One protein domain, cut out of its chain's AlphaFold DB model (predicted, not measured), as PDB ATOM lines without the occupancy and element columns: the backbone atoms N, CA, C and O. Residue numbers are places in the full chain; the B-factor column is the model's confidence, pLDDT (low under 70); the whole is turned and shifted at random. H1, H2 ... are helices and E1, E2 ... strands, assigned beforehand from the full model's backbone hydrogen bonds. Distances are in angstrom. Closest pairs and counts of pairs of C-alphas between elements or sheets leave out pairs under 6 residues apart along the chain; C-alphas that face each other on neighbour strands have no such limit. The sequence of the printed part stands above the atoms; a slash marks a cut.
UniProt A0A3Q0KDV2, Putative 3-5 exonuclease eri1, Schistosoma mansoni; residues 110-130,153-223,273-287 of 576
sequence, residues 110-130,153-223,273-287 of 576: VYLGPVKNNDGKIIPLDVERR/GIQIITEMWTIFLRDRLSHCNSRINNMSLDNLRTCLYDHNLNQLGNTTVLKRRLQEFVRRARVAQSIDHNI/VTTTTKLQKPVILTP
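Overview. This is residues 110 to 130, 153 to 223 and 273 to 287 of the 576 residues of the protein "Putative 3-5 exonuclease eri1" of Schistosoma mansoni (UniProt A0A3Q0KDV2). One long helix, H5, runs along the body; H3 and H4 pack on the part nearer its beginning, and a two-stranded sheet of E1 and E2 packs beside its later residues 209 to 220. The unnamed stretch 110 to 126 and the short helix H1 lie off at one end of the long axis, with the last residues of H5 at the other. The printed part has 107 residues with five named helices and two named strands, in the order H1, E1, H2, H3, H4, H5, E2; the sheet is antiparallel and the class is mixed, helices and strands. It is compact, with a radius of gyration of the C-alphas of 14.5 A, yet elongated in outline, spanning 50 by 26 by 24 A.

Arrangement. H1, residues 127 to 130, is apart from H5, residues 199 to 223. E1, residues 155 to 161, is the antiparallel neighbour of E2, residues 276 to 285, at 155 degrees between directions; N 157 and O 283 are 2.8 A apart and N 279 and O 158 2.9 A, both within hydrogen-bond range. E2 bends by 97 degrees at residue 280. H2, residues 163 to 166, is close to H5 but not clearly touching, the closest C-alphas being those of Phe 164 and Val 210, 6.5 A apart. H3, residues 169 to 177, touches residues 203 to 211 of H5 at a shallow tilt of 20 degrees, opposite ways; the closest C-alphas, of Asn 173 and Gln 207, are 6.0 A apart. H4, residues 181 to 190, touches residues 199 to 206 of H5, the same way, at 37 degrees, only just a steep tilt; the closest C-alphas, of Leu 188 and Leu 206, are 6.7 A apart. The closest C-alphas of H5 and E2, those of Ala 213 and Val 283, are 6.6 A apart. In H3, H4 and H5 every O i to N i+4 pair is within hydrogen-bond range; H1 and H2 are too short for such a pair.

Along the chain. H1 begins at C-alpha 127, (10.287, 12.891, -32.199). From first to last C-alpha, E1 measures 15.5 A, H3 12.2 A, H4 14.2 A, H5 37.1 A and E2 18.4 A. H5 ends at C-alpha 223, (35.194, 22.319, 6.432), and E2 at C-alpha 285, (25.729, 21.175, -8.417).

Size, cuts and confidence. The C-alphas farthest apart, of Glu 128 and Ile 223, are 50.0 A apart. Residues 131 to 152 are not printed, a gap of 21.4 A between C-alphas 130 and 153; residues 224 to 272 are not printed either, a gap of 32.0 A between C-alphas 223 and 273. Of the links printed whole, H4 to H5 is short and the others are tight. The mean pLDDT of the printed part is 81.9, with residues 111 to 130, 153, 219 to 223 and 273 to 274 under 70.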
ATOM      1  N   VAL A 110      15.468  19.011 -23.691       70.21
ATOM      2  CA  VAL A 110      15.362  18.509 -22.326       70.21
ATOM      3  C   VAL A 110      14.110  17.660 -22.212       70.21
ATOM      4  O   VAL A 110      12.997  18.138 -22.390       70.21
ATOM      5  N   TYR A 111      14.283  16.390 -21.849       64.23
ATOM      6  CA  TYR A 111      13.162  15.534 -21.480       64.23
ATOM      7  C   TYR A 111      13.290  15.094 -20.030       64.23
ATOM      8  O   TYR A 111      14.137  14.268 -19.680       64.23
ATOM      9  N   LEU A 112      12.409  15.646 -19.201       62.54
ATOM     10  CA  LEU A 112      12.161  15.217 -17.831       62.54
ATOM     11  C   LEU A 112      10.860  14.390 -17.828       62.54
ATOM     12  O   LEU A 112       9.847  14.808 -17.283       62.54
ATOM     13  N   GLY A 113      10.856  13.238 -18.516       58.48
ATOM     14  CA  GLY A 113       9.815  12.209 -18.319       58.48
ATOM     15  C   GLY A 113       9.913  11.599 -16.918       58.48
ATOM     16  O   GLY A 113      10.767  12.050 -16.184       58.48
ATOM     17  N   PRO A 114       9.178  10.539 -16.544       55.79
ATOM     18  CA  PRO A 114       8.505   9.619 -17.423       55.79
ATOM     19  C   PRO A 114       7.053  10.034 -17.613       55.79
ATOM     20  O   PRO A 114       6.286  10.141 -16.661       55.79
ATOM     21  N   VAL A 115       6.638  10.122 -18.871       53.79
ATOM     22  CA  VAL A 115       5.252   9.787 -19.178       53.79
ATOM     23  C   VAL A 115       5.233   8.268 -19.298       53.79
ATOM     24  O   VAL A 115       5.787   7.701 -20.243       53.79
ATOM     25  N   LYS A 116       4.706   7.585 -18.281       60.11
ATOM     26  CA  LYS A 116       4.360   6.166 -18.401       60.11
ATOM     27  C   LYS A 116       3.023   6.087 -19.134       60.11
ATOM     28  O   LYS A 116       2.147   6.913 -18.894       60.11
ATOM     29  N   ASN A 117       2.869   5.131 -20.041       58.30
ATOM     30  CA  ASN A 117       1.553   4.809 -20.575       58.30
ATOM     31  C   ASN A 117       0.692   4.167 -19.467       58.30
ATOM     32  O   ASN A 117       1.188   3.858 -18.380       58.30
ATOM     33  N   ASN A 118      -0.587   3.928 -19.754       54.47
ATOM     34  CA  ASN A 118      -1.523   3.315 -18.802       54.47
ATOM     35  C   ASN A 118      -1.069   1.930 -18.293       54.47
ATOM     36  O   ASN A 118      -1.484   1.513 -17.217       54.47
ATOM     37  N   ASP A 119      -0.169   1.252 -19.012       62.44
ATOM     38  CA  ASP A 119       0.392  -0.052 -18.634       62.44
ATOM     39  C   ASP A 119       1.661   0.062 -17.765       62.44
ATOM     40  O   ASP A 119       2.349  -0.930 -17.519       62.44
ATOM     41  N   GLY A 120       2.039   1.276 -17.351       59.57
ATOM     42  CA  GLY A 120       3.251   1.534 -16.573       59.57
ATOM     43  C   GLY A 120       4.556   1.462 -17.376       59.57
ATOM     44  O   GLY A 120       5.631   1.629 -16.793       59.57
ATOM     45  N   LYS A 121       4.494   1.254 -18.699       59.05
ATOM     46  CA  LYS A 121       5.662   1.286 -19.588       59.05
ATOM     47  C   LYS A 121       6.029   2.727 -19.903       59.05
ATOM     48  O   LYS A 121       5.170   3.548 -20.212       59.05
ATOM     49  N   ILE A 122       7.316   3.042 -19.855       58.05
ATOM     50  CA  ILE A 122       7.811   4.363 -20.242       58.05
ATOM     51  C   ILE A 122       7.493   4.571 -21.726       58.05
ATOM     52  O   ILE A 122       7.858   3.739 -22.558       58.05
ATOM     53  N   ILE A 123       6.797   5.661 -22.059       57.08
ATOM     54  CA  ILE A 123       6.469   5.979 -23.449       57.08
ATOM     55  C   ILE A 123       7.785   6.179 -24.218       57.08
ATOM     56  O   ILE A 123       8.642   6.954 -23.778       57.08
ATOM     57  N   PRO A 124       7.981   5.487 -25.356       52.28
ATOM     58  CA  PRO A 124       9.121   5.725 -26.224       52.28
ATOM     59  C   PRO A 124       9.187   7.198 -26.635       52.28
ATOM     60  O   PRO A 124       8.191   7.792 -27.046       52.28
ATOM     61  N   LEU A 125      10.380   7.772 -26.509       57.98
ATOM     62  CA  LEU A 125      10.729   9.136 -26.898       57.98
ATOM     63  C   LEU A 125      10.742   9.261 -28.429       57.98
ATOM     64  O   LEU A 125      11.804   9.315 -29.043       57.98
ATOM     65  N   ASP A 126       9.569   9.260 -29.049       53.79
ATOM     66  CA  ASP A 126       9.450   9.539 -30.478       53.79
ATOM     67  C   ASP A 126       9.490  11.054 -30.733       53.79
ATOM     68  O   ASP A 126       8.931  11.841 -29.961       53.79
ATOM     69  N   VAL A 127      10.181  11.478 -31.793       51.85
ATOM     70  CA  VAL A 127      10.287  12.891 -32.199       51.85
ATOM     71  C   VAL A 127       8.900  13.444 -32.539       51.85
ATOM     72  O   VAL A 127       8.560  14.535 -32.089       51.85
ATOM     73  N   GLU A 128       8.065  12.662 -33.230       49.59
ATOM     74  CA  GLU A 128       6.710  13.080 -33.630       49.59
ATOM     75  C   GLU A 128       5.746  13.209 -32.444       49.59
ATOM     76  O   GLU A 128       4.855  14.054 -32.436       49.59
ATOM     77  N   ARG A 129       5.926  12.404 -31.390       48.23
ATOM     78  CA  ARG A 129       5.127  12.554 -30.165       48.23
ATOM     79  C   ARG A 129       5.625  13.699 -29.291       48.23
ATOM     80  O   ARG A 129       4.812  14.292 -28.586       48.23
ATOM     81  N   ARG A 130       6.919  14.049 -29.350       51.15
ATOM     82  CA  ARG A 130       7.461  15.233 -28.661       51.15
ATOM     83  C   ARG A 130       6.787  16.512 -29.146       51.15
ATOM     84  O   ARG A 130       6.414  17.317 -28.305       51.15
ATOM     85  N   GLY A 153      20.664  24.555 -15.541       68.51
ATOM     86  CA  GLY A 153      21.843  23.715 -15.289       68.51
ATOM     87  C   GLY A 153      22.385  23.743 -13.852       68.51
ATOM     88  O   GLY A 153      23.297  22.974 -13.567       68.51
ATOM     89  N   ILE A 154      21.849  24.573 -12.938       79.01
ATOM     90  CA  ILE A 154      22.023  24.340 -11.491       79.01
ATOM     91  C   ILE A 154      21.101  23.190 -11.096       79.01
ATOM     92  O   ILE A 154      19.913  23.221 -11.407       79.01
ATOM     93  N   GLN A 155      21.639  22.202 -10.389       82.88
ATOM     94  CA  GLN A 155      20.857  21.108  -9.819       82.88
ATOM     95  C   GLN A 155      20.915  21.201  -8.297       82.88
ATOM     96  O   GLN A 155      22.001  21.176  -7.716       82.88
ATOM     97  N   ILE A 156      19.751  21.303  -7.658       84.87
ATOM     98  CA  ILE A 156      19.617  21.224  -6.202       84.87
ATOM     99  C   ILE A 156      19.172  19.807  -5.858       84.87
ATOM    100  O   ILE A 156      18.087  19.374  -6.239       84.87
ATOM    101  N   ILE A 157      20.024  19.083  -5.141       87.70
ATOM    102  CA  ILE A 157      19.802  17.694  -4.758       87.70
ATOM    103  C   ILE A 157      19.395  17.668  -3.290       87.70
ATOM    104  O   ILE A 157      20.188  17.998  -2.411       87.70
ATOM    105  N   THR A 158      18.163  17.258  -3.022       87.87
ATOM    106  CA  THR A 158      17.623  17.080  -1.664       87.87
ATOM    107  C   THR A 158      17.545  15.611  -1.263       87.87
ATOM    108  O   THR A 158      17.628  15.284  -0.079       87.87
ATOM    109  N   GLU A 159      17.427  14.719  -2.244       90.07
ATOM    110  CA  GLU A 159      17.317  13.278  -2.063       90.07
ATOM    111  C   GLU A 159      18.174  12.552  -3.098       90.07
ATOM    112  O   GLU A 159      18.383  13.032  -4.212       90.07
ATOM    113  N   MET A 160      18.684  11.382  -2.724       91.21
ATOM    114  CA  MET A 160      19.407  10.499  -3.635       91.21
ATOM    115  C   MET A 160      19.033   9.054  -3.369       91.21
ATOM    116  O   MET A 160      18.732   8.679  -2.235       91.21
ATOM    117  N   TRP A 161      19.121   8.199  -4.385       92.49
ATOM    118  CA  TRP A 161      19.021   6.758  -4.160       92.49
ATOM    119  C   TRP A 161      20.053   6.308  -3.116       92.49
ATOM    120  O   TRP A 161      21.248   6.575  -3.237       92.49
ATOM    121  N   THR A 162      19.596   5.572  -2.104       91.44
ATOM    122  CA  THR A 162      20.380   5.155  -0.925       91.44
ATOM    123  C   THR A 162      21.667   4.432  -1.322       91.44
ATOM    124  O   THR A 162      22.727   4.615  -0.720       91.44
ATOM    125  N   ILE A 163      21.608   3.644  -2.401       91.53
ATOM    126  CA  ILE A 163      22.767   2.935  -2.949       91.53
ATOM    127  C   ILE A 163      23.886   3.881  -3.409       91.53
ATOM    128  O   ILE A 163      25.058   3.521  -3.317       91.53
ATOM    129  N   PHE A 164      23.543   5.084  -3.878       93.45
ATOM    130  CA  PHE A 164      24.490   6.113  -4.298       93.45
ATOM    131  C   PHE A 164      25.076   6.893  -3.133       93.45
ATOM    132  O   PHE A 164      26.021   7.638  -3.361       93.45
ATOM    133  N   LEU A 165      24.624   6.682  -1.902       89.05
ATOM    134  CA  LEU A 165      25.267   7.234  -0.708       89.05
ATOM    135  C   LEU A 165      26.118   6.173  -0.001       89.05
ATOM    136  O   LEU A 165      27.250   6.443   0.376       89.05
ATOM    137  N   ARG A 166      25.604   4.942   0.102       87.83
ATOM    138  CA  ARG A 166      26.209   3.866   0.902       87.83
ATOM    139  C   ARG A 166      27.384   3.150   0.231       87.83
ATOM    140  O   ARG A 166      28.386   2.847   0.872       87.83
ATOM    141  N   ASP A 167      27.242   2.784  -1.042       91.28
ATOM    142  CA  ASP A 167      28.188   1.854  -1.670       91.28
ATOM    143  C   ASP A 167      29.447   2.589  -2.170       91.28
ATOM    144  O   ASP A 167      29.445   3.803  -2.335       91.28
ATOM    145  N   ARG A 168      30.550   1.892  -2.464       93.00
ATOM    146  CA  ARG A 168      31.718   2.526  -3.115       93.00
ATOM    147  C   ARG A 168      31.355   3.081  -4.495       93.00
ATOM    148  O   ARG A 168      30.543   2.489  -5.203       93.00
ATOM    149  N   LEU A 169      31.998   4.173  -4.923       93.78
ATOM    150  CA  LEU A 169      31.692   4.806  -6.218       93.78
ATOM    151  C   LEU A 169      31.912   3.834  -7.390       93.78
ATOM    152  O   LEU A 169      31.139   3.821  -8.346       93.78
ATOM    153  N   SER A 170      32.923   2.967  -7.296       95.46
ATOM    154  CA  SER A 170      33.164   1.878  -8.251       95.46
ATOM    155  C   SER A 170      31.992   0.890  -8.334       95.46
ATOM    156  O   SER A 170      31.603   0.491  -9.433       95.46
ATOM    157  N   HIS A 171      31.374   0.543  -7.201       94.84
ATOM    158  CA  HIS A 171      30.192  -0.323  -7.149       94.84
ATOM    159  C   HIS A 171      28.960   0.380  -7.725       94.84
ATOM    160  O   HIS A 171      28.221  -0.232  -8.496       94.84
ATOM    161  N   CYS A 172      28.761   1.668  -7.425       95.32
ATOM    162  CA  CYS A 172      27.704   2.471  -8.045       95.32
ATOM    163  C   CYS A 172      27.866   2.508  -9.570       95.32
ATOM    164  O   CYS A 172      26.914   2.227 -10.291       95.32
ATOM    165  N   ASN A 173      29.082   2.763 -10.063       96.11
ATOM    166  CA  ASN A 173      29.384   2.775 -11.496       96.11
ATOM    167  C   ASN A 173      29.111   1.416 -12.156       96.11
ATOM    168  O   ASN A 173      28.503   1.375 -13.225       96.11
ATOM    169  N   SER A 174      29.516   0.315 -11.510       96.01
ATOM    170  CA  SER A 174      29.228  -1.048 -11.971       96.01
ATOM    171  C   SER A 174      27.721  -1.307 -12.058       96.01
ATOM    172  O   SER A 174      27.229  -1.776 -13.083       96.01
ATOM    173  N   ARG A 175      26.951  -0.903 -11.039       95.00
ATOM    174  CA  ARG A 175      25.486  -1.014 -11.067       95.00
ATOM    175  C   ARG A 175      24.860  -0.193 -12.183       95.00
ATOM    176  O   ARG A 175      24.056  -0.743 -12.923       95.00
ATOM    177  N   ILE A 176      25.250   1.073 -12.346       96.20
ATOM    178  CA  ILE A 176      24.741   1.942 -13.422       96.20
ATOM    179  C   ILE A 176      25.033   1.330 -14.798       96.20
ATOM    180  O   ILE A 176      24.173   1.328 -15.678       96.20
ATOM    181  N   ASN A 177      26.218   0.743 -14.985       95.75
ATOM    182  CA  ASN A 177      26.565   0.060 -16.232       95.75
ATOM    183  C   ASN A 177      25.653  -1.137 -16.540       95.75
ATOM    184  O   ASN A 177      25.423  -1.411 -17.719       95.75
ATOM    185  N   ASN A 178      25.113  -1.794 -15.512       95.28
ATOM    186  CA  ASN A 178      24.252  -2.973 -15.618       95.28
ATOM    187  C   ASN A 178      22.746  -2.658 -15.504       95.28
ATOM    188  O   ASN A 178      21.933  -3.579 -15.537       95.28
ATOM    189  N   MET A 179      22.348  -1.387 -15.370       93.18
ATOM    190  CA  MET A 179      20.931  -1.004 -15.367       93.18
ATOM    191  C   MET A 179      20.292  -1.264 -16.737       93.18
ATOM    192  O   MET A 179      20.878  -0.943 -17.777       93.18
ATOM    193  N   SER A 180      19.062  -1.788 -16.733       92.04
ATOM    194  CA  SER A 180      18.191  -1.751 -17.910       92.04
ATOM    195  C   SER A 180      17.895  -0.299 -18.296       92.04
ATOM    196  O   SER A 180      17.988   0.606 -17.464       92.04
ATOM    197  N   LEU A 181      17.520  -0.065 -19.558       89.58
ATOM    198  CA  LEU A 181      17.190   1.280 -20.033       89.58
ATOM    199  C   LEU A 181      16.055   1.919 -19.212       89.58
ATOM    200  O   LEU A 181      16.138   3.100 -18.885       89.58
ATOM    201  N   ASP A 182      15.052   1.130 -18.818       86.85
ATOM    202  CA  ASP A 182      13.923   1.605 -18.011       86.85
ATOM    203  C   ASP A 182      14.348   2.020 -16.601       86.85
ATOM    204  O   ASP A 182      13.969   3.094 -16.127       86.85
ATOM    205  N   ASN A 183      15.193   1.215 -15.947       89.58
ATOM    206  CA  ASN A 183      15.727   1.546 -14.624       89.58
ATOM    207  C   ASN A 183      16.633   2.777 -14.688       89.58
ATOM    208  O   ASN A 183      16.588   3.616 -13.794       89.58
ATOM    209  N   LEU A 184      17.428   2.908 -15.754       91.69
ATOM    210  CA  LEU A 184      18.295   4.060 -15.969       91.69
ATOM    211  C   LEU A 184      17.483   5.347 -16.160       91.69
ATOM    212  O   LEU A 184      17.791   6.351 -15.528       91.69
ATOM    213  N   ARG A 185      16.434   5.317 -16.990       89.02
ATOM    214  CA  ARG A 185      15.545   6.469 -17.205       89.02
ATOM    215  C   ARG A 185      14.755   6.838 -15.957       89.02
ATOM    216  O   ARG A 185      14.689   8.015 -15.629       89.02
ATOM    217  N   THR A 186      14.238   5.844 -15.236       86.17
ATOM    218  CA  THR A 186      13.580   6.062 -13.938       86.17
ATOM    219  C   THR A 186      14.544   6.725 -12.957       86.17
ATOM    220  O   THR A 186      14.219   7.745 -12.369       86.17
ATOM    221  N   CYS A 187      15.776   6.223 -12.859       90.75
ATOM    222  CA  CYS A 187      16.788   6.808 -11.987       90.75
ATOM    223  C   CYS A 187      17.151   8.247 -12.388       90.75
ATOM    224  O   CYS A 187      17.294   9.103 -11.523       90.75
ATOM    225  N   LEU A 188      17.292   8.533 -13.686       90.34
ATOM    226  CA  LEU A 188      17.534   9.892 -14.173       90.34
ATOM    227  C   LEU A 188      16.369  10.828 -13.821       90.34
ATOM    228  O   LEU A 188      16.623  11.929 -13.344       90.34
ATOM    229  N   TYR A 189      15.120  10.386 -13.997       85.17
ATOM    230  CA  TYR A 189      13.945  11.161 -13.596       85.17
ATOM    231  C   TYR A 189      13.936  11.488 -12.110       85.17
ATOM    232  O   TYR A 189      13.793  12.653 -11.755       85.17
ATOM    233  N   ASP A 190      14.127  10.477 -11.260       84.47
ATOM    234  CA  ASP A 190      14.076  10.639  -9.805       84.47
ATOM    235  C   ASP A 190      15.095  11.680  -9.306       84.47
ATOM    236  O   ASP A 190      14.925  12.259  -8.237       84.47
ATOM    237  N   HIS A 191      16.155  11.934 -10.084       86.95
ATOM    238  CA  HIS A 191      17.185  12.932  -9.795       86.95
ATOM    239  C   HIS A 191      17.092  14.189 -10.683       86.95
ATOM    240  O   HIS A 191      18.047  14.961 -10.745       86.95
ATOM    241  N   ASN A 192      15.964  14.415 -11.370       83.96
ATOM    242  CA  ASN A 192      15.716  15.552 -12.268       83.96
ATOM    243  C   ASN A 192      16.776  15.730 -13.372       83.96
ATOM    244  O   ASN A 192      17.133  16.846 -13.754       83.96
ATOM    245  N   LEU A 193      17.295  14.621 -13.899       88.11
ATOM    246  CA  LEU A 193      18.289  14.604 -14.966       88.11
ATOM    247  C   LEU A 193      17.634  14.389 -16.329       88.11
ATOM    248  O   LEU A 193      16.689  13.612 -16.479       88.11
ATOM    249  N   ASN A 194      18.198  15.037 -17.353       87.78
ATOM    250  CA  ASN A 194      17.756  14.875 -18.736       87.78
ATOM    251  C   ASN A 194      17.835  13.396 -19.164       87.78
ATOM    252  O   ASN A 194      18.862  12.735 -18.981       87.78
ATOM    253  N   GLN A 195      16.762  12.888 -19.765       88.76
ATOM    254  CA  GLN A 195      16.641  11.505 -20.237       88.76
ATOM    255  C   GLN A 195      16.873  11.339 -21.747       88.76
ATOM    256  O   GLN A 195      16.753  10.222 -22.258       88.76
ATOM    257  N   LEU A 196      17.212  12.415 -22.467       89.48
ATOM    258  CA  LEU A 196      17.597  12.336 -23.877       89.48
ATOM    259  C   LEU A 196      19.005  11.764 -24.066       89.48
ATOM    260  O   LEU A 196      19.923  12.037 -23.287       89.48
ATOM    261  N   GLY A 197      19.155  10.984 -25.133       92.04
ATOM    262  CA  GLY A 197      20.414  10.398 -25.570       92.04
ATOM    263  C   GLY A 197      20.419   8.874 -25.580       92.04
ATOM    264  O   GLY A 197      19.511   8.201 -25.081       92.04
ATOM    265  N   ASN A 198      21.465   8.324 -26.185       94.30
ATOM    266  CA  ASN A 198      21.692   6.890 -26.238       94.30
ATOM    267  C   ASN A 198      22.083   6.337 -24.853       94.30
ATOM    268  O   ASN A 198      22.441   7.067 -23.925       94.30
ATOM    269  N   THR A 199      22.054   5.014 -24.695       94.99
ATOM    270  CA  THR A 199      22.337   4.363 -23.407       94.99
ATOM    271  C   THR A 199      23.712   4.724 -22.826       94.99
ATOM    272  O   THR A 199      23.849   4.809 -21.606       94.99
ATOM    273  N   THR A 200      24.728   4.957 -23.664       96.51
ATOM    274  CA  THR A 200      26.076   5.350 -23.221       96.51
ATOM    275  C   THR A 200      26.059   6.732 -22.572       96.51
ATOM    276  O   THR A 200      26.568   6.887 -21.459       96.51
ATOM    277  N   VAL A 201      25.419   7.709 -23.220       96.83
ATOM    278  CA  VAL A 201      25.249   9.075 -22.704       96.83
ATOM    279  C   VAL A 201      24.507   9.053 -21.369       96.83
ATOM    280  O   VAL A 201      25.016   9.574 -20.378       96.83
ATOM    281  N   LEU A 202      23.363   8.365 -21.307       95.60
ATOM    282  CA  LEU A 202      22.538   8.279 -20.097       95.60
ATOM    283  C   LEU A 202      23.300   7.676 -18.905       95.60
ATOM    284  O   LEU A 202      23.250   8.207 -17.794       95.60
ATOM    285  N   LYS A 203      24.061   6.595 -19.132       97.45
ATOM    286  CA  LYS A 203      24.887   5.962 -18.090       97.45
ATOM    287  C   LYS A 203      25.956   6.915 -17.574       97.45
ATOM    288  O   LYS A 203      26.146   7.035 -16.367       97.45
ATOM    289  N   ARG A 204      26.667   7.590 -18.477       97.12
ATOM    290  CA  ARG A 204      27.753   8.512 -18.120       97.12
ATOM    291  C   ARG A 204      27.240   9.757 -17.402       97.12
ATOM    292  O   ARG A 204      27.863  10.138 -16.418       97.12
ATOM    293  N   ARG A 205      26.097  10.309 -17.824       96.25
ATOM    294  CA  ARG A 205      25.388  11.402 -17.136       96.25
ATOM    295  C   ARG A 205      25.093  11.037 -15.683       96.25
ATOM    296  O   ARG A 205      25.489  11.761 -14.777       96.25
ATOM    297  N   LEU A 206      24.488   9.870 -15.452       96.03
ATOM    298  CA  LEU A 206      24.175   9.410 -14.098       96.03
ATOM    299  C   LEU A 206      25.438   9.140 -13.259       96.03
ATOM    300  O   LEU A 206      25.499   9.512 -12.091       96.03
ATOM    301  N   GLN A 207      26.471   8.526 -13.844       97.30
ATOM    302  CA  GLN A 207      27.747   8.295 -13.151       97.30
ATOM    303  C   GLN A 207      28.410   9.605 -12.717       97.30
ATOM    304  O   GLN A 207      28.932   9.697 -11.606       97.30
ATOM    305  N   GLU A 208      28.401  10.608 -13.593       95.96
ATOM    306  CA  GLU A 208      29.002  11.907 -13.318       95.96
ATOM    307  C   GLU A 208      28.205  12.694 -12.274       95.96
ATOM    308  O   GLU A 208      28.804  13.261 -11.359       95.96
ATOM    309  N   PHE A 209      26.872  12.641 -12.332       95.42
ATOM    310  CA  PHE A 209      25.992  13.162 -11.286       95.42
ATOM    311  C   PHE A 209      26.334  12.572  -9.910       95.42
ATOM    312  O   PHE A 209      26.622  13.318  -8.974       95.42
ATOM    313  N   VAL A 210      26.394  11.238  -9.792       95.88
ATOM    314  CA  VAL A 210      26.716  10.562  -8.521       95.88
ATOM    315  C   VAL A 210      28.110  10.953  -8.025       95.88
ATOM    316  O   VAL A 210      28.294  11.217  -6.836       95.88
ATOM    317  N   ARG A 211      29.101  11.026  -8.924       95.42
ATOM    318  CA  ARG A 211      30.463  11.458  -8.581       95.42
ATOM    319  C   ARG A 211      30.470  12.887  -8.028       95.42
ATOM    320  O   ARG A 211      31.052  13.112  -6.970       95.42
ATOM    321  N   ARG A 212      29.841  13.839  -8.726       93.96
ATOM    322  CA  ARG A 212      29.797  15.260  -8.340       93.96
ATOM    323  C   ARG A 212      29.051  15.466  -7.024       93.96
ATOM    324  O   ARG A 212      29.570  16.157  -6.154       93.96
ATOM    325  N   ALA A 213      27.908  14.805  -6.848       92.66
ATOM    326  CA  ALA A 213      27.132  14.864  -5.614       92.66
ATOM    327  C   ALA A 213      27.946  14.391  -4.399       92.66
ATOM    328  O   ALA A 213      27.972  15.063  -3.371       92.66
ATOM    329  N   ARG A 214      28.689  13.282  -4.528       91.14
ATOM    330  CA  ARG A 214      29.559  12.775  -3.451       91.14
ATOM    331  C   ARG A 214      30.745  13.680  -3.143       91.14
ATOM    332  O   ARG A 214      31.083  13.855  -1.978       91.14
ATOM    333  N   VAL A 215      31.389  14.235  -4.172       88.93
ATOM    334  CA  VAL A 215      32.512  15.166  -3.979       88.93
ATOM    335  C   VAL A 215      32.045  16.412  -3.230       88.93
ATOM    336  O   VAL A 215      32.705  16.811  -2.277       88.93
ATOM    337  N   ALA A 216      30.890  16.975  -3.598       86.78
ATOM    338  CA  ALA A 216      30.319  18.129  -2.909       86.78
ATOM    339  C   ALA A 216      30.026  17.833  -1.425       86.78
ATOM    340  O   ALA A 216      30.448  18.595  -0.562       86.78
ATOM    341  N   GLN A 217      29.431  16.676  -1.106       84.12
ATOM    342  CA  GLN A 217      29.195  16.272   0.290       84.12
ATOM    343  C   GLN A 217      30.491  16.114   1.101       84.12
ATOM    344  O   GLN A 217      30.519  16.432   2.289       84.12
ATOM    345  N   SER A 218      31.567  15.621   0.477       81.10
ATOM    346  CA  SER A 218      32.856  15.432   1.153       81.10
ATOM    347  C   SER A 218      33.565  16.749   1.468       81.10
ATOM    348  O   SER A 218      34.268  16.817   2.474       81.10
ATOM    349  N   ILE A 219      33.413  17.772   0.622       69.85
ATOM    350  CA  ILE A 219      34.014  19.093   0.856       69.85
ATOM    351  C   ILE A 219      33.384  19.731   2.100       69.85
ATOM    352  O   ILE A 219      34.109  20.211   2.969       69.85
ATOM    353  N   ASP A 220      32.063  19.618   2.251       59.07
ATOM    354  CA  ASP A 220      31.347  20.142   3.419       59.07
ATOM    355  C   ASP A 220      31.777  19.471   4.736       59.07
ATOM    356  O   ASP A 220      31.827  20.124   5.778       59.07
ATOM    357  N   HIS A 221      32.126  18.179   4.707       56.34
ATOM    358  CA  HIS A 221      32.573  17.456   5.908       56.34
ATOM    359  C   HIS A 221      33.982  17.867   6.352       56.34
ATOM    360  O   HIS A 221      34.250  17.902   7.550       56.34
ATOM    361  N   ASN A 222      34.868  18.218   5.416       51.45
ATOM    362  CA  ASN A 222      36.223  18.662   5.754       51.45
ATOM    363  C   ASN A 222      36.248  20.092   6.313       51.45
ATOM    364  O   ASN A 222      37.074  20.388   7.172       51.45
ATOM    365  N   ILE A 223      35.324  20.957   5.886       47.53
ATOM    366  CA  ILE A 223      35.194  22.319   6.432       47.53
ATOM    367  C   ILE A 223      34.645  22.280   7.874       47.53
ATOM    368  O   ILE A 223      35.004  23.119   8.694       47.53
ATOM    369  N   VAL A 273      15.688  -1.498  -5.520       58.18
ATOM    370  CA  VAL A 273      16.787  -0.688  -6.089       58.18
ATOM    371  C   VAL A 273      16.525   0.833  -6.005       58.18
ATOM    372  O   VAL A 273      17.447   1.625  -6.165       58.18
ATOM    373  N   THR A 274      15.294   1.228  -5.685       67.95
ATOM    374  CA  THR A 274      14.716   2.567  -5.772       67.95
ATOM    375  C   THR A 274      14.521   3.287  -4.427       67.95
ATOM    376  O   THR A 274      13.865   4.321  -4.402       67.95
ATOM    377  N   THR A 275      15.028   2.792  -3.288       83.73
ATOM    378  CA  THR A 275      14.877   3.527  -2.010       83.73
ATOM    379  C   THR A 275      15.670   4.840  -2.028       83.73
ATOM    380  O   THR A 275      16.902   4.805  -2.107       83.73
ATOM    381  N   THR A 276      15.001   5.988  -1.893       86.72
ATOM    382  CA  THR A 276      15.632   7.308  -1.725       86.72
ATOM    383  C   THR A 276      15.986   7.576  -0.260       86.72
ATOM    384  O   THR A 276      15.332   7.098   0.662       86.72
ATOM    385  N   THR A 277      17.070   8.313  -0.036       89.99
ATOM    386  CA  THR A 277      17.485   8.844   1.265       89.99
ATOM    387  C   THR A 277      17.543  10.360   1.152       89.99
ATOM    388  O   THR A 277      18.193  10.895   0.248       89.99
ATOM    389  N   LYS A 278      16.891  11.052   2.089       90.26
ATOM    390  CA  LYS A 278      16.970  12.507   2.214       90.26
ATOM    391  C   LYS A 278      18.348  12.919   2.725       90.26
ATOM    392  O   LYS A 278      18.845  12.362   3.703       90.26
ATOM    393  N   LEU A 279      18.963  13.894   2.064       88.30
ATOM    394  CA  LEU A 279      20.247  14.451   2.478       88.30
ATOM    395  C   LEU A 279      20.050  15.383   3.683       88.30
ATOM    396  O   LEU A 279      19.046  16.087   3.773       88.30
ATOM    397  N   GLN A 280      21.017  15.409   4.607       86.16
ATOM    398  CA  GLN A 280      20.974  16.303   5.776       86.16
ATOM    399  C   GLN A 280      20.992  17.785   5.375       86.16
ATOM    400  O   GLN A 280      20.353  18.612   6.020       86.16
ATOM    401  N   LYS A 281      21.718  18.108   4.299       86.95
ATOM    402  CA  LYS A 281      21.761  19.425   3.663       86.95
ATOM    403  C   LYS A 281      21.610  19.251   2.146       86.95
ATOM    404  O   LYS A 281      22.133  18.264   1.617       86.95
ATOM    405  N   PRO A 282      20.915  20.164   1.445       87.98
ATOM    406  CA  PRO A 282      20.855  20.135  -0.010       87.98
ATOM    407  C   PRO A 282      22.250  20.277  -0.623       87.98
ATOM    408  O   PRO A 282      23.035  21.115  -0.188       87.98
ATOM    409  N   VAL A 283      22.541  19.490  -1.655       89.24
ATOM    410  CA  VAL A 283      23.776  19.602  -2.440       89.24
ATOM    411  C   VAL A 283      23.483  20.398  -3.702       89.24
ATOM    412  O   VAL A 283      22.574  20.049  -4.452       89.24
ATOM    413  N   ILE A 284      24.260  21.449  -3.956       88.18
ATOM    414  CA  ILE A 284      24.107  22.291  -5.146       88.18
ATOM    415  C   ILE A 284      25.203  21.929  -6.144       88.18
ATOM    416  O   ILE A 284      26.388  22.128  -5.883       88.18
ATOM    417  N   LEU A 285      24.814  21.405  -7.305       90.03
ATOM    418  CA  LEU A 285      25.729  21.175  -8.417       90.03
ATOM    419  C   LEU A 285      25.595  22.299  -9.441       90.03
ATOM    420  O   LEU A 285      24.524  22.506 -10.011       90.03
ATOM    421  N   THR A 286      26.700  22.983  -9.721       88.80
ATOM    422  CA  THR A 286      26.790  24.006 -10.766       88.80
ATOM    423  C   THR A 286      27.651  23.520 -11.937       88.80
ATOM    424  O   THR A 286      28.576  22.723 -11.727       88.80
ATOM    425  N   PRO A 287      27.342  23.918 -13.187       89.08
ATOM    426  CA  PRO A 287      28.220  23.675 -14.328       89.08
ATOM    427  C   PRO A 287      29.579  24.352 -14.140       89.08
ATOM    428  O   PRO A 287      29.709  25.307 -13.377       89.08
TER     429      PRO A 287